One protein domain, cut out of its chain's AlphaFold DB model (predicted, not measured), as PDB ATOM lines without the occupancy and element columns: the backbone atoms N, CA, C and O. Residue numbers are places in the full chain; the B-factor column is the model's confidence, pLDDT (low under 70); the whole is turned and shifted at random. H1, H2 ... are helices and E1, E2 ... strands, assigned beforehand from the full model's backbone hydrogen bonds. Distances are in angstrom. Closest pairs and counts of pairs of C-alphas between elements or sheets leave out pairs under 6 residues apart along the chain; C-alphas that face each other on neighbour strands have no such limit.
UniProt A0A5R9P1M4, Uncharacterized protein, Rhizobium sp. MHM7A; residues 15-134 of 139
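Overview. This is residues 15 to 134 of the 139 residues of an uncharacterized protein of Rhizobium sp. MHM7A (UniProt A0A5R9P1M4). What would one see first? A twisted wall of four antiparallel strands, E1 to E4, has H2 by its edge strand E1 and H3 by its other edge strand E4, while the short H1 only grazes it. The long link of residues 99 to 125 leads from H2 at the one edge to H3 at the other. What is it made of, and how large is it? The printed part has 120 residues with E1, E2, E3, E4, H1, H2 and H3 in that order, of mixed class, with under half of the residues in named elements; the sheet's order is E1 - E2 - E3 - E4. It is compact, with a radius of gyration of the C-alphas of 13.5 A and spans of 39 by 31 by 26 A.

Along the chain. Where are the strands? E1 is residues 27 to 33, 17.9 A long, from C-alpha 27 at (227.915, 32.441, 43.433). E2 is residues 39 to 45, 18.3 A; E3 is residues 48 to 55, 22.7 A; E4 is residues 62 to 69, 21.6 A. Where are the helices? H1 is residues 74 to 77, 5.4 A; H2 is residues 90 to 98, 12.1 A. H3 is residues 126 to 133, 10.6 A, and ends with C-alpha 133 at (247.220, 27.915, 50.479).

Arrangement. How is the sheet joined? The strands form a meander, each the antiparallel neighbour of the one before, with hairpins E1 and E2, E2 and E3, E3 and E4. Within hydrogen-bond range are N 29 and O 42 at 2.8 A for E1 and E2, N 43 and O 50 at 3.0 A for E2 and E3, and N 51 and O 67 at 2.8 A for E3 and E4. Residues 32 to 33 of E1 also pair, antiparallel, with residues 82 to 83. Where are H1 and H2? H1 only grazes the sheet with residues 76 to 77; its closest C-alphas to E3 are those of Ile 77 and Leu 51, 6.6 A apart. H2 only grazes it with residues 90 to 93; its closest C-alphas to E1 are those of Phe 92 and Leu 29, 6.1 A apart. H1 and H2 are close but not clearly touching, with the C-alphas of Ile 74 and Leu 96 7.9 A apart. Where is H3? It is on the sheet at a height of 7.6 A, over none of the strands, but only just, with 2 C-alphas on E3 and 2 on E4; its closest C-alphas to E4 are those of Ser 133 and Ile 63, 6.8 A apart. How do the helix backbones run? In H2 and H3 every O i to N i+4 pair is within hydrogen-bond range; H1 is too short for such a pair.

Size, cuts and confidence. How far does it reach, and is it cut? The C-alphas of Ala 15 and Thr 58 are the two farthest apart, 39.8 A, and the printed part has no cut. Which links are long? Those from H1 to H2, 12 residues, and from H2 to H3, 27 residues, are long. Where is confidence low? Residues 115 to 134 are under 70, and the mean pLDDT of H3 is 53.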
ATOM      1  N   ALA A  15     229.365   4.485  48.991       75.06
ATOM      2  CA  ALA A  15     230.277   5.465  48.418       75.06
ATOM      3  C   ALA A  15     229.812   6.883  48.808       75.06
ATOM      4  O   ALA A  15     228.600   7.136  48.779       75.06
ATOM      5  N   PRO A  16     230.734   7.802  49.158       82.75
ATOM      6  CA  PRO A  16     230.366   9.152  49.557       82.75
ATOM      7  C   PRO A  16     229.498   9.796  48.482       82.75
ATOM      8  O   PRO A  16     229.864   9.816  47.301       82.75
ATOM      9  N   GLN A  17     228.337  10.314  48.879       92.31
ATOM     10  CA  GLN A  17     227.483  11.031  47.945       92.31
ATOM     11  C   GLN A  17     228.210  12.292  47.474       92.31
ATOM     12  O   GLN A  17     228.836  12.991  48.269       92.31
ATOM     13  N   ARG A  18     228.118  12.587  46.177       95.25
ATOM     14  CA  ARG A  18     228.735  13.773  45.576       95.25
ATOM     15  C   ARG A  18     227.681  14.732  45.036       95.25
ATOM     16  O   ARG A  18     226.571  14.319  44.674       95.25
ATOM     17  N   ILE A  19     228.048  16.006  44.974       96.12
ATOM     18  CA  ILE A  19     227.247  17.085  44.393       96.12
ATOM     19  C   ILE A  19     228.114  17.918  43.447       96.12
ATOM     20  O   ILE A  19     229.321  18.012  43.656       96.12
ATOM     21  N   GLY A  20     227.504  18.456  42.392       95.25
ATOM     22  CA  GLY A  20     228.159  19.298  41.390       95.25
ATOM     23  C   GLY A  20     227.585  20.719  41.355       95.25
ATOM     24  O   GLY A  20     226.723  21.046  42.179       95.25
ATOM     25  N   PRO A  21     228.049  21.559  40.417       93.00
ATOM     26  CA  PRO A  21     227.615  22.945  40.271       93.00
ATOM     27  C   PRO A  21     226.145  23.067  39.848       93.00
ATOM     28  O   PRO A  21     225.554  22.182  39.228       93.00
ATOM     29  N   MET A  22     225.572  24.226  40.155       90.75
ATOM     30  CA  MET A  22     224.216  24.656  39.829       90.75
ATOM     31  C   MET A  22     224.276  25.743  38.747       90.75
ATOM     32  O   MET A  22     224.075  26.928  39.034       90.75
ATOM     33  N   GLY A  23     224.573  25.338  37.510       88.38
ATOM     34  CA  GLY A  23     224.724  26.236  36.357       88.38
ATOM     35  C   GLY A  23     226.120  26.859  36.236       88.38
ATOM     36  O   GLY A  23     227.077  26.355  36.815       88.38
ATOM     37  N   ASP A  24     226.214  27.957  35.480       85.25
ATOM     38  CA  ASP A  24     227.494  28.570  35.082       85.25
ATOM     39  C   ASP A  24     227.843  29.856  35.863       85.25
ATOM     40  O   ASP A  24     228.953  30.373  35.752       85.25
ATOM     41  N   GLU A  25     226.911  30.405  36.647       88.88
ATOM     42  CA  GLU A  25     227.104  31.683  37.345       88.88
ATOM     43  C   GLU A  25     227.970  31.535  38.598       88.88
ATOM     44  O   GLU A  25     227.708  30.672  39.431       88.88
ATOM     45  N   THR A  26     228.949  32.417  38.797       91.12
ATOM     46  CA  THR A  26     229.733  32.433  40.042       91.12
ATOM     47  C   THR A  26     228.877  32.918  41.207       91.12
ATOM     48  O   THR A  26     228.362  34.035  41.169       91.12
ATOM     49  N   ARG A  27     228.726  32.098  42.253       91.69
ATOM     50  CA  ARG A  27     227.915  32.441  43.433       91.69
ATOM     51  C   ARG A  27     228.196  31.544  44.630       91.69
ATOM     52  O   ARG A  27     228.607  30.394  44.479       91.69
ATOM     53  N   THR A  28     227.894  32.059  45.819       94.06
ATOM     54  CA  THR A  28     227.876  31.271  47.057       94.06
ATOM     55  C   THR A  28     226.707  30.293  47.032       94.06
ATOM     56  O   THR A  28     225.575  30.676  46.749       94.06
ATOM     57  N   LEU A  29     226.993  29.032  47.336       95.88
ATOM     58  CA  LEU A  29     226.022  27.943  47.364       95.88
ATOM     59  C   LEU A  29     225.668  27.537  48.793       95.88
ATOM     60  O   LEU A  29     224.502  27.288  49.091       95.88
ATOM     61  N   LEU A  30     226.652  27.511  49.692       96.50
ATOM     62  CA  LEU A  30     226.449  27.206  51.103       96.50
ATOM     63  C   LEU A  30     227.429  28.009  51.953       96.50
ATOM     64  O   LEU A  30     228.627  28.055  51.671       96.50
ATOM     65  N   TYR A  31     226.915  28.626  53.014       95.69
ATOM     66  CA  TYR A  31     227.731  29.404  53.937       95.69
ATOM     67  C   TYR A  31     227.395  29.059  55.382       95.69
ATOM     68  O   TYR A  31     226.255  29.195  55.827       95.69
ATOM     69  N   GLY A  32     228.386  28.623  56.149       95.50
ATOM     70  CA  GLY A  32     228.169  28.161  57.513       95.50
ATOM     71  C   GLY A  32     229.449  28.081  58.323       95.50
ATOM     72  O   GLY A  32     230.455  28.691  57.978       95.50
ATOM     73  N   TYR A  33     229.395  27.377  59.447       95.19
ATOM     74  CA  TYR A  33     230.550  27.159  60.306       95.19
ATOM     75  C   TYR A  33     230.369  25.931  61.184       95.19
ATOM     76  O   TYR A  33     229.244  25.546  61.514       95.19
ATOM     77  N   ASP A  34     231.490  25.352  61.585       96.12
ATOM     78  CA  ASP A  34     231.548  24.168  62.431       96.12
ATOM     79  C   ASP A  34     231.649  24.501  63.932       96.12
ATOM     80  O   ASP A  34     231.615  25.661  64.368       96.12
ATOM     81  N   CYS A  35     231.743  23.464  64.764       94.62
ATOM     82  CA  CYS A  35     231.911  23.592  66.212       94.62
ATOM     83  C   CYS A  35     233.125  24.431  66.630       94.62
ATOM     84  O   CYS A  35     233.012  25.170  67.616       94.62
ATOM     85  N   ASP A  36     234.193  24.408  65.834       94.19
ATOM     86  CA  ASP A  36     235.445  25.136  66.052       94.19
ATOM     87  C   ASP A  36     235.398  26.576  65.518       94.19
ATOM     88  O   ASP A  36     236.379  27.312  65.601       94.19
ATOM     89  N   ARG A  37     234.236  27.015  65.013       91.25
ATOM     90  CA  ARG A  37     234.022  28.332  64.392       91.25
ATOM     91  C   ARG A  37     234.858  28.554  63.130       91.25
ATOM     92  O   ARG A  37     235.072  29.705  62.748       91.25
ATOM     93  N   ARG A  38     235.271  27.482  62.454       94.38
ATOM     94  CA  ARG A  38     235.797  27.568  61.093       94.38
ATOM     95  C   ARG A  38     234.623  27.790  60.151       94.38
ATOM     96  O   ARG A  38     233.650  27.039  60.177       94.38
ATOM     97  N   THR A  39     234.694  28.850  59.361       94.31
ATOM     98  CA  THR A  39     233.742  29.166  58.301       94.31
ATOM     99  C   THR A  39     233.888  28.155  57.181       94.31
ATOM    100  O   THR A  39     234.999  27.906  56.734       94.31
ATOM    101  N   TYR A  40     232.764  27.619  56.720       96.00
ATOM    102  CA  TYR A  40     232.650  26.822  55.507       96.00
ATOM    103  C   TYR A  40     232.019  27.714  54.449       96.00
ATOM    104  O   TYR A  40     230.864  28.127  54.597       96.00
ATOM    105  N   HIS A  41     232.780  28.030  53.407       95.06
ATOM    106  CA  HIS A  41     232.306  28.806  52.272       95.06
ATOM    107  C   HIS A  41     232.367  27.936  51.025       95.06
ATOM    108  O   HIS A  41     233.436  27.698  50.471       95.06
ATOM    109  N   VAL A  42     231.199  27.448  50.617       96.00
ATOM    110  CA  VAL A  42     231.021  26.696  49.380       96.00
ATOM    111  C   VAL A  42     230.481  27.649  48.330       96.00
ATOM    112  O   VAL A  42     229.413  28.241  48.510       96.00
ATOM    113  N   PHE A  43     231.197  27.794  47.231       95.00
ATOM    114  CA  PHE A  43     230.774  28.594  46.091       95.00
ATOM    115  C   PHE A  43     231.113  27.854  44.806       95.00
ATOM    116  O   PHE A  43     231.928  26.938  44.807       95.00
ATOM    117  N   GLN A  44     230.465  28.229  43.714       94.25
ATOM    118  CA  GLN A  44     230.879  27.777  42.392       94.25
ATOM    119  C   GLN A  44     231.572  28.907  41.649       94.25
ATOM    120  O   GLN A  44     231.162  30.064  41.772       94.25
ATOM    121  N   HIS A  45     232.592  28.559  40.881       91.69
ATOM    122  CA  HIS A  45     233.320  29.444  39.983       91.69
ATOM    123  C   HIS A  45     233.854  28.606  38.824       91.69
ATOM    124  O   HIS A  45     234.214  27.455  39.037       91.69
ATOM    125  N   ASP A  46     233.824  29.129  37.598       88.88
ATOM    126  CA  ASP A  46     234.315  28.424  36.402       88.88
ATOM    127  C   ASP A  46     233.819  26.969  36.250       88.88
ATOM    128  O   ASP A  46     234.522  26.094  35.752       88.88
ATOM    129  N   ARG A  47     232.557  26.719  36.638       89.00
ATOM    130  CA  ARG A  47     231.891  25.396  36.639       89.00
ATOM    131  C   ARG A  47     232.484  24.365  37.604       89.00
ATOM    132  O   ARG A  47     232.097  23.200  37.552       89.00
ATOM    133  N   GLU A  48     233.345  24.778  38.518       94.69
ATOM    134  CA  GLU A  48     233.814  23.956  39.624       94.69
ATOM    135  C   GLU A  48     233.136  24.375  40.926       94.69
ATOM    136  O   GLU A  48     232.719  25.521  41.113       94.69
ATOM    137  N   LEU A  49     232.999  23.417  41.839       95.62
ATOM    138  CA  LEU A  49     232.667  23.693  43.225       95.62
ATOM    139  C   LEU A  49     233.953  23.958  43.986       95.62
ATOM    140  O   LEU A  49     234.855  23.131  43.964       95.62
ATOM    141  N   HIS A  50     233.988  25.057  44.724       95.38
ATOM    142  CA  HIS A  50     235.054  25.412  45.642       95.38
ATOM    143  C   HIS A  50     234.519  25.328  47.070       95.38
ATOM    144  O   HIS A  50     233.464  25.879  47.385       95.38
ATOM    145  N   LEU A  51     235.262  24.659  47.943       95.94
ATOM    146  CA  LEU A  51     235.107  24.700  49.391       95.94
ATOM    147  C   LEU A  51     236.335  25.392  49.966       95.94
ATOM    148  O   LEU A  51     237.445  24.890  49.809       95.94
ATOM    149  N   VAL A  52     236.125  26.488  50.687       95.12
ATOM    150  CA  VAL A  52     237.179  27.150  51.459       95.12
ATOM    151  C   VAL A  52     236.788  27.137  52.929       95.12
ATOM    152  O   VAL A  52     235.715  27.623  53.303       95.12
ATOM    153  N   ILE A  53     237.662  26.574  53.763       94.88
ATOM    154  CA  ILE A  53     237.497  26.527  55.215       94.88
ATOM    155  C   ILE A  53     238.476  27.508  55.844       94.88
ATOM    156  O   ILE A  53     239.683  27.384  55.656       94.88
ATOM    157  N   TYR A  54     237.982  28.474  56.614       92.75
ATOM    158  CA  TYR A  54     238.832  29.516  57.194       92.75
ATOM    159  C   TYR A  54     238.318  30.035  58.534       92.75
ATOM    160  O   TYR A  54     237.139  29.926  58.854       92.75
ATOM    161  N   THR A  55     239.191  30.650  59.323       90.25
ATOM    162  CA  THR A  55     238.789  31.454  60.490       90.25
ATOM    163  C   THR A  55     239.046  32.932  60.218       90.25
ATOM    164  O   THR A  55     240.078  33.245  59.622       90.25
ATOM    165  N   PRO A  56     238.169  33.848  60.664       80.69
ATOM    166  CA  PRO A  56     238.454  35.279  60.607       80.69
ATOM    167  C   PRO A  56     239.749  35.614  61.358       80.69
ATOM    168  O   PRO A  56     240.046  35.003  62.387       80.69
ATOM    169  N   GLY A  57     240.501  36.585  60.852       78.44
ATOM    170  CA  GLY A  57     241.745  37.071  61.444       78.44
ATOM    171  C   GLY A  57     241.931  38.561  61.170       78.44
ATOM    172  O   GLY A  57     241.263  39.131  60.311       78.44
ATOM    173  N   THR A  58     242.818  39.200  61.931       73.75
ATOM    174  CA  THR A  58     243.063  40.653  61.877       73.75
ATOM    175  C   THR A  58     243.695  41.111  60.567       73.75
ATOM    176  O   THR A  58     243.338  42.166  60.058       73.75
ATOM    177  N   ASP A  59     244.586  40.298  59.999       78.81
ATOM    178  CA  ASP A  59     245.290  40.567  58.735       78.81
ATOM    179  C   ASP A  59     244.636  39.824  57.555       78.81
ATOM    180  O   ASP A  59     245.249  39.538  56.522       78.81
ATOM    181  N   GLY A  60     243.365  39.472  57.741       74.62
ATOM    182  CA  GLY A  60     242.587  38.640  56.848       74.62
ATOM    183  C   GLY A  60     242.367  37.219  57.377       74.62
ATOM    184  O   GLY A  60     242.796  36.852  58.474       74.62
ATOM    185  N   PRO A  61     241.646  36.408  56.598       83.19
ATOM    186  CA  PRO A  61     241.222  35.079  57.000       83.19
ATOM    187  C   PRO A  61     242.394  34.093  56.990       83.19
ATOM    188  O   PRO A  61     243.201  34.066  56.061       83.19
ATOM    189  N   ASN A  62     242.453  33.249  58.017       87.75
ATOM    190  CA  ASN A  62     243.382  32.128  58.086       87.75
ATOM    191  C   ASN A  62     242.749  30.902  57.416       87.75
ATOM    192  O   ASN A  62     241.754  30.382  57.927       87.75
ATOM    193  N   ILE A  63     243.304  30.482  56.278       90.38
ATOM    194  CA  ILE A  63     242.813  29.352  55.481       90.38
ATOM    195  C   ILE A  63     243.287  28.043  56.109       90.38
ATOM    196  O   ILE A  63     244.483  27.829  56.287       90.38
ATOM    197  N   HIS A  64     242.345  27.161  56.429       91.75
ATOM    198  CA  HIS A  64     242.615  25.820  56.954       91.75
ATOM    199  C   HIS A  64     242.586  24.760  55.859       91.75
ATOM    200  O   HIS A  64     243.335  23.793  55.936       91.75
ATOM    201  N   ASP A  65     241.704  24.926  54.874       93.31
ATOM    202  CA  ASP A  65     241.552  23.992  53.762       93.31
ATOM    203  C   ASP A  65     240.954  24.705  52.547       93.31
ATOM    204  O   ASP A  65     240.152  25.637  52.683       93.31
ATOM    205  N   HIS A  66     241.324  24.234  51.363       94.19
ATOM    206  CA  HIS A  66     240.732  24.639  50.098       94.19
ATOM    207  C   HIS A  66     240.692  23.430  49.165       94.19
ATOM    208  O   HIS A  66     241.716  22.837  48.830       94.19
ATOM    209  N   LYS A  67     239.481  23.058  48.757       94.31
ATOM    210  CA  LYS A  67     239.219  21.992  47.791       94.31
ATOM    211  C   LYS A  67     238.411  22.557  46.639       94.31
ATOM    212  O   LYS A  67     237.480  23.327  46.875       94.31
ATOM    213  N   HIS A  68     238.715  22.138  45.421       95.06
ATOM    214  CA  HIS A  68     237.866  22.424  44.276       95.06
ATOM    215  C   HIS A  68     237.874  21.267  43.277       95.06
ATOM    216  O   HIS A  68     238.875  20.563  43.148       95.06
ATOM    217  N   ASP A  69     236.718  21.017  42.666       95.44
ATOM    218  CA  ASP A  69     236.495  19.958  41.676       95.44
ATOM    219  C   ASP A  69     235.125  20.187  40.999       95.44
ATOM    220  O   ASP A  69     234.259  20.893  41.523       95.44
ATOM    221  N   LEU A  70     234.861  19.518  39.878       95.75
ATOM    222  CA  LEU A  70     233.537  19.457  39.247       95.75
ATOM    223  C   LEU A  70     232.478  18.857  40.180       95.75
ATOM    224  O   LEU A  70     231.289  19.155  40.062       95.75
ATOM    225  N   THR A  71     232.892  17.975  41.093       96.50
ATOM    226  CA  THR A  71     232.018  17.465  42.151       96.50
ATOM    227  C   THR A  71     232.764  17.328  43.465       96.50
ATOM    228  O   THR A  71     233.873  16.805  43.484       96.50
ATOM    229  N   LEU A  72     232.131  17.683  44.581       96.31
ATOM    230  CA  LEU A  72     232.680  17.471  45.922       96.31
ATOM    231  C   LEU A  72     231.869  16.422  46.685       96.31
ATOM    232  O   LEU A  72     230.680  16.220  46.421       96.31
ATOM    233  N   ALA A  73     232.527  15.736  47.624       95.62
ATOM    234  CA  ALA A  73     231.848  14.865  48.573       95.62
ATOM    235  C   ALA A  73     230.963  15.716  49.490       95.62
ATOM    236  O   ALA A  73     231.401  16.742  50.005       95.62
ATOM    237  N   ILE A  74     229.716  15.298  49.691       95.12
ATOM    238  CA  ILE A  74     228.757  16.069  50.484       95.12
ATOM    239  C   ILE A  74     229.228  16.203  51.936       95.12
ATOM    240  O   ILE A  74     229.156  17.290  52.500       95.12
ATOM    241  N   ASP A  75     229.773  15.135  52.514       92.44
ATOM    242  CA  ASP A  75     230.235  15.134  53.906       92.44
ATOM    243  C   ASP A  75     231.368  16.143  54.164       92.44
ATOM    244  O   ASP A  75     231.532  16.611  55.288       92.44
ATOM    245  N   ASP A  76     232.112  16.531  53.123       94.31
ATOM    246  CA  ASP A  76     233.183  17.524  53.228       94.31
ATOM    247  C   ASP A  76     232.652  18.963  53.257       94.31
ATOM    248  O   ASP A  76     233.308  19.849  53.801       94.31
ATOM    249  N   ILE A  77     231.487  19.223  52.655       95.25
ATOM    250  CA  ILE A  77     230.990  20.587  52.425       95.25
ATOM    251  C   ILE A  77     229.945  21.040  53.453       95.25
ATOM    252  O   ILE A  77     229.635  22.230  53.516       95.25
ATOM    253  N   ILE A  78     229.390  20.119  54.251       94.81
ATOM    254  CA  ILE A  78     228.382  20.440  55.267       94.81
ATOM    255  C   ILE A  78     229.063  20.717  56.613       94.81
ATOM    256  O   ILE A  78     229.633  19.809  57.218       94.81
ATOM    257  N   PRO A  79     228.978  21.947  57.147       94.31
ATOM    258  CA  PRO A  79     229.495  22.223  58.476       94.31
ATOM    259  C   PRO A  79     228.655  21.516  59.545       94.31
ATOM    260  O   PRO A  79     227.425  21.549  59.520       94.31
ATOM    261  N   ASN A  80     229.318  20.957  60.557       92.75
ATOM    262  CA  ASN A  80     228.670  20.156  61.604       92.75
ATOM    263  C   ASN A  80     227.898  20.962  62.668       92.75
ATOM    264  O   ASN A  80     227.356  20.371  63.602       92.75
ATOM    265  N   LYS A  81     227.873  22.298  62.574       94.88
ATOM    266  CA  LYS A  81     227.195  23.155  63.552       94.88
ATOM    267  C   LYS A  81     226.059  23.943  62.947       94.88
ATOM    268  O   LYS A  81     224.935  23.747  63.391       94.88
ATOM    269  N   ARG A  82     226.330  24.888  62.039       95.25
ATOM    270  CA  ARG A  82     225.299  25.812  61.542       95.25
ATOM    271  C   ARG A  82     225.533  26.276  60.108       95.25
ATOM    272  O   ARG A  82     226.654  26.621  59.748       95.25
ATOM    273  N   VAL A  83     224.445  26.407  59.353       96.69
ATOM    274  CA  VAL A  83     224.387  27.012  58.011       96.69
ATOM    275  C   VAL A  83     223.494  28.250  58.036       96.69
ATOM    276  O   VAL A  83     222.434  28.247  58.658       96.69
ATOM    277  N   TYR A  84     223.916  29.320  57.370       96.00
ATOM    278  CA  TYR A  84     223.170  30.570  57.267       96.00
ATOM    279  C   TYR A  84     222.263  30.554  56.035       96.00
ATOM    280  O   TYR A  84     222.768  30.706  54.920       96.00
ATOM    281  N   PRO A  85     220.932  30.421  56.199       96.44
ATOM    282  CA  PRO A  85     220.029  30.297  55.058       96.44
ATOM    283  C   PRO A  85     219.984  31.565  54.191       96.44
ATOM    284  O   PRO A  85     219.886  31.456  52.980       96.44
ATOM    285  N   ALA A  86     220.132  32.758  54.779       94.00
ATOM    286  CA  ALA A  86     220.146  34.026  54.036       94.00
ATOM    287  C   ALA A  86     221.378  34.217  53.126       94.00
ATOM    288  O   ALA A  86     221.373  35.083  52.260       94.00
ATOM    289  N   LEU A  87     222.433  33.416  53.323       94.12
ATOM    290  CA  LEU A  87     223.686  33.477  52.561       94.12
ATOM    291  C   LEU A  87     223.921  32.226  51.700       94.12
ATOM    292  O   LEU A  87     224.992  32.082  51.117       94.12
ATOM    293  N   SER A  88     222.962  31.301  51.673       95.44
ATOM    294  CA  SER A  88     223.076  30.020  50.973       95.44
ATOM    295  C   SER A  88     222.076  29.957  49.818       95.44
ATOM    296  O   SER A  88     220.995  30.540  49.889       95.44
ATOM    297  N   ASP A  89     222.422  29.237  48.754       96.25
ATOM    298  CA  ASP A  89     221.560  29.084  47.586       96.25
ATOM    299  C   ASP A  89     220.437  28.079  47.871       96.25
ATOM    300  O   ASP A  89     220.673  26.952  48.322       96.25
ATOM    301  N   PHE A  90     219.199  28.484  47.583       96.38
ATOM    302  CA  PHE A  90     218.018  27.653  47.809       96.38
ATOM    303  C   PHE A  90     218.060  26.349  47.005       96.38
ATOM    304  O   PHE A  90     217.793  25.282  47.558       96.38
ATOM    305  N   GLY A  91     218.399  26.420  45.713       96.81
ATOM    306  CA  GLY A  91     218.403  25.257  44.827       96.81
ATOM    307  C   GLY A  91     219.456  24.235  45.241       96.81
ATOM    308  O   GLY A  91     219.180  23.036  45.267       96.81
ATOM    309  N   PHE A  92     220.641  24.704  45.625       97.19
ATOM    310  CA  PHE A  92     221.716  23.857  46.128       97.19
ATOM    311  C   PHE A  92     221.334  23.174  47.445       97.19
ATOM    312  O   PHE A  92     221.456  21.955  47.573       97.19
ATOM    313  N   CYS A  93     220.795  23.932  48.405       97.44
ATOM    314  CA  CYS A  93     220.321  23.374  49.670       97.44
ATOM    315  C   CYS A  93     219.188  22.359  49.462       97.44
ATOM    316  O   CYS A  93     219.186  21.293  50.076       97.44
ATOM    317  N   GLN A  94     218.251  22.644  48.555       97.44
ATOM    318  CA  GLN A  94     217.185  21.714  48.196       97.44
ATOM    319  C   GLN A  94     217.743  20.431  47.560       97.44
ATOM    320  O   GLN A  94     217.290  19.337  47.897       97.44
ATOM    321  N   ALA A  95     218.744  20.532  46.680       96.56
ATOM    322  CA  ALA A  95     219.395  19.373  46.071       96.56
ATOM    323  C   ALA A  95     220.089  18.476  47.111       96.56
ATOM    324  O   ALA A  95     220.020  17.250  47.006       96.56
ATOM    325  N   LEU A  96     220.710  19.071  48.133       96.56
ATOM    326  CA  LEU A  96     221.282  18.353  49.275       96.56
ATOM    327  C   LEU A  96     220.198  17.662  50.115       96.56
ATOM    328  O   LEU A  96     220.296  16.466  50.384       96.56
ATOM    329  N   MET A  97     219.126  18.370  50.469       95.62
ATOM    330  CA  MET A  97     218.020  17.793  51.242       95.62
ATOM    331  C   MET A  97     217.328  16.640  50.503       95.62
ATOM    332  O   MET A  97     217.027  15.612  51.106       95.62
ATOM    333  N   ASN A  98     217.161  16.744  49.181       95.44
ATOM    334  CA  ASN A  98     216.629  15.663  48.342       95.44
ATOM    335  C   ASN A  98     217.525  14.409  48.325       95.44
ATOM    336  O   ASN A  98     217.048  13.321  48.007       95.44
ATOM    337  N   LYS A  99     218.809  14.540  48.682       94.12
ATOM    338  CA  LYS A  99     219.758  13.429  48.873       94.12
ATOM    339  C   LYS A  99     219.752  12.860  50.301       94.12
ATOM    340  O   LYS A  99     220.577  12.001  50.619       94.12
ATOM    341  N   GLY A 100     218.829  13.314  51.150       95.12
ATOM    342  CA  GLY A 100     218.678  12.867  52.537       95.12
ATOM    343  C   GLY A 100     219.628  13.548  53.522       95.12
ATOM    344  O   GLY A 100     219.854  13.018  54.606       95.12
ATOM    345  N   ILE A 101     220.207  14.690  53.148       94.81
ATOM    346  CA  ILE A 101     221.163  15.424  53.977       94.81
ATOM    347  C   ILE A 101     220.413  16.397  54.880       94.81
ATOM    348  O   ILE A 101     219.666  17.248  54.393       94.81
ATOM    349  N   ASP A 102     220.640  16.290  56.187       94.12
ATOM    350  CA  ASP A 102     220.142  17.260  57.159       94.12
ATOM    351  C   ASP A 102     221.081  18.472  57.216       94.12
ATOM    352  O   ASP A 102     222.282  18.334  57.458       94.12
ATOM    353  N   ILE A 103     220.542  19.665  56.960       95.81
ATOM    354  CA  ILE A 103     221.316  20.909  56.940       95.81
ATOM    355  C   ILE A 103     220.985  21.695  58.210       95.81
ATOM    356  O   ILE A 103     219.831  22.100  58.384       95.81
ATOM    357  N   PRO A 104     221.970  21.993  59.079       95.88
ATOM    358  CA  PRO A 104     221.705  22.622  60.367       95.88
ATOM    359  C   PRO A 104     221.492  24.137  60.217       95.88
ATOM    360  O   PRO A 104     222.339  24.950  60.594       95.88
ATOM    361  N   PHE A 105     220.373  24.557  59.631       97.31
ATOM    362  CA  PHE A 105     220.101  25.975  59.415       97.31
ATOM    363  C   PHE A 105     219.963  26.762  60.723       97.31
ATOM    364  O   PHE A 105     219.391  26.305  61.713       97.31
ATOM    365  N   THR A 106     220.458  27.999  60.717       95.88
ATOM    366  CA  THR A 106     220.092  28.993  61.731       95.88
ATOM    367  C   THR A 106     218.709  29.572  61.456       95.88
ATOM    368  O   THR A 106     218.148  29.403  60.374       95.88
ATOM    369  N   THR A 107     218.186  30.357  62.402       95.94
ATOM    370  CA  THR A 107     217.078  31.277  62.123       95.94
ATOM    371  C   THR A 107     217.427  32.162  60.924       95.94
ATOM    372  O   THR A 107     218.568  32.620  60.797       95.94
ATOM    373  N   TYR A 108     216.453  32.358  60.036       94.94
ATOM    374  CA  TYR A 108     216.587  33.242  58.886       94.94
ATOM    375  C   TYR A 108     216.668  34.703  59.334       94.94
ATOM    376  O   TYR A 108     215.939  35.125  60.229       94.94
ATOM    377  N   ASP A 109     217.562  35.453  58.703       92.56
ATOM    378  CA  ASP A 109     217.886  36.834  59.043       92.56
ATOM    379  C   ASP A 109     218.123  37.601  57.730       92.56
ATOM    380  O   ASP A 109     219.162  37.382  57.104       92.56
ATOM    381  N   PRO A 110     217.159  38.417  57.260       90.88
ATOM    382  CA  PRO A 110     217.230  39.065  55.948       90.88
ATOM    383  C   PRO A 110     218.309  40.149  55.859       90.88
ATOM    384  O   PRO A 110     218.771  40.448  54.765       90.88
ATOM    385  N   GLU A 111     218.738  40.706  56.993       89.38
ATOM    386  CA  GLU A 111     219.785  41.734  57.055       89.38
ATOM    387  C   GLU A 111     221.194  41.117  57.046       89.38
ATOM    388  O   GLU A 111     222.209  41.816  57.094       89.38
ATOM    389  N   ARG A 112     221.287  39.782  57.017       85.25
ATOM    390  CA  ARG A 112     222.560  39.072  57.031       85.25
ATOM    391  C   ARG A 112     223.250  39.192  55.680       85.25
ATOM    392  O   ARG A 112     222.814  38.599  54.699       85.25
ATOM    393  N   THR A 113     224.396  39.862  55.667       83.31
ATOM    394  CA  THR A 113     225.255  40.007  54.484       83.31
ATOM    395  C   THR A 113     226.607  39.322  54.675       83.31
ATOM    396  O   THR A 113     227.033  39.034  55.798       83.31
ATOM    397  N   LEU A 114     227.307  39.076  53.568       75.44
ATOM    398  CA  LEU A 114     228.674  38.550  53.569       75.44
ATOM    399  C   LEU A 114     229.698  39.548  54.140       75.44
ATOM    400  O   LEU A 114     230.671  39.133  54.764       75.44
ATOM    401  N   GLU A 115     229.442  40.849  53.996       66.19
ATOM    402  CA  GLU A 115     230.296  41.928  54.515       66.19
ATOM    403  C   GLU A 115     230.299  41.994  56.046       66.19
ATOM    404  O   GLU A 115     231.308  42.333  56.653       66.19
ATOM    405  N   SER A 116     229.207  41.581  56.698       56.09
ATOM    406  CA  SER A 116     229.067  41.587  58.164       56.09
ATOM    407  C   SER A 116     230.000  40.611  58.915       56.09
ATOM    408  O   SER A 116     229.855  40.416  60.124       56.09
ATOM    409  N   ARG A 117     230.911  39.928  58.210       55.25
ATOM    410  CA  ARG A 117     231.643  38.743  58.683       55.25
ATOM    411  C   ARG A 117     233.168  38.817  58.594       55.25
ATOM    412  O   ARG A 117     233.783  37.810  58.939       55.25
ATOM    413  N   ASP A 118     233.764  39.931  58.157       52.59
ATOM    414  CA  ASP A 118     235.227  40.092  57.971       52.59
ATOM    415  C   ASP A 118     235.893  38.914  57.210       52.59
ATOM    416  O   ASP A 118     237.072  38.604  57.381       52.59
ATOM    417  N   GLY A 119     235.109  38.187  56.406       51.72
ATOM    418  CA  GLY A 119     235.507  36.942  55.754       51.72
ATOM    419  C   GLY A 119     235.852  37.129  54.279       51.72
ATOM    420  O   GLY A 119     235.545  38.158  53.679       51.72
ATOM    421  N   ILE A 120     236.412  36.076  53.671       52.88
ATOM    422  CA  ILE A 120     236.788  35.970  52.238       52.88
ATOM    423  C   ILE A 120     235.639  36.321  51.291       52.88
ATOM    424  O   ILE A 120     235.835  36.558  50.111       52.88
ATOM    425  N   ALA A 121     234.417  36.394  51.789       49.84
ATOM    426  CA  ALA A 121     233.252  36.660  50.983       49.84
ATOM    427  C   ALA A 121     233.253  38.027  50.253       49.84
ATOM    428  O   ALA A 121     232.503  38.177  49.293       49.84
ATOM    429  N   GLY A 122     234.110  38.980  50.654       41.38
ATOM    430  CA  GLY A 122     234.441  40.184  49.866       41.38
ATOM    431  C   GLY A 122     235.728  40.079  49.025       41.38
ATOM    432  O   GLY A 122     235.951  40.893  48.135       41.38
ATOM    433  N   ALA A 123     236.563  39.072  49.283       43.06
ATOM    434  CA  ALA A 123     237.777  38.745  48.544       43.06
ATOM    435  C   ALA A 123     237.484  37.596  47.569       43.06
ATOM    436  O   ALA A 123     237.912  36.460  47.746       43.06
ATOM    437  N   THR A 124     236.757  37.896  46.497       45.03
ATOM    438  CA  THR A 124     236.557  36.996  45.349       45.03
ATOM    439  C   THR A 124     237.834  36.770  44.521       45.03
ATOM    440  O   THR A 124     237.765  36.288  43.394       45.03
ATOM    441  N   GLY A 125     239.014  37.100  45.055       47.94
ATOM    442  CA  GLY A 125     240.295  36.743  44.462       47.94
ATOM    443  C   GLY A 125     240.607  35.285  44.761       47.94
ATOM    444  O   GLY A 125     241.365  34.999  45.681       47.94
ATOM    445  N   ILE A 126     240.022  34.358  44.002       54.00
ATOM    446  CA  ILE A 126     240.360  32.924  44.062       54.00
ATOM    447  C   ILE A 126     241.875  32.735  43.879       54.00
ATOM    448  O   ILE A 126     242.491  31.981  44.628       54.00
ATOM    449  N   ASP A 127     242.490  33.565  43.028       50.41
ATOM    450  CA  ASP A 127     243.943  33.673  42.862       50.41
ATOM    451  C   ASP A 127     244.689  33.944  44.182       50.41
ATOM    452  O   ASP A 127     245.801  33.465  44.396       50.41
ATOM    453  N   GLU A 128     244.113  34.724  45.097       53.62
ATOM    454  CA  GLU A 128     244.733  35.040  46.384       53.62
ATOM    455  C   GLU A 128     244.595  33.878  47.382       53.62
ATOM    456  O   GLU A 128     245.498  33.643  48.187       53.62
ATOM    457  N   ILE A 129     243.508  33.106  47.293       58.34
ATOM    458  CA  ILE A 129     243.276  31.906  48.111       58.34
ATOM    459  C   ILE A 129     244.245  30.789  47.704       58.34
ATOM    460  O   ILE A 129     244.883  30.189  48.576       58.34
ATOM    461  N   ASP A 130     244.440  30.567  46.403       54.97
ATOM    462  CA  ASP A 130     245.392  29.578  45.880       54.97
ATOM    463  C   ASP A 130     246.846  29.932  46.238       54.97
ATOM    464  O   ASP A 130     247.641  29.080  46.660       54.97
ATOM    465  N   ASN A 131     247.195  31.219  46.160       51.44
ATOM    466  CA  ASN A 131     248.527  31.699  46.528       51.44
ATOM    467  C   ASN A 131     248.788  31.637  48.046       51.44
ATOM    468  O   ASN A 131     249.923  31.391  48.454       51.44
ATOM    469  N   ARG A 132     247.765  31.811  48.897       53.22
ATOM    470  CA  ARG A 132     247.892  31.715  50.368       53.22
ATOM    471  C   ARG A 132     247.856  30.276  50.893       53.22
ATOM    472  O   ARG A 132     248.476  29.997  51.915       53.22
ATOM    473  N   SER A 133     247.201  29.359  50.181       48.19
ATOM    474  CA  SER A 133     247.220  27.915  50.479       48.19
ATOM    475  C   SER A 133     248.574  27.264  50.150       48.19
ATOM    476  O   SER A 133     248.898  26.174  50.626       48.19
ATOM    477  N   SER A 134     249.413  27.959  49.378       41.94
ATOM    478  CA  SER A 134     250.762  27.540  48.998       41.94
ATOM    479  C   SER A 134     251.801  27.818  50.101       41.94
ATOM    480  O   SER A 134     252.771  28.546  49.900       41.94
TER     481      SER A 134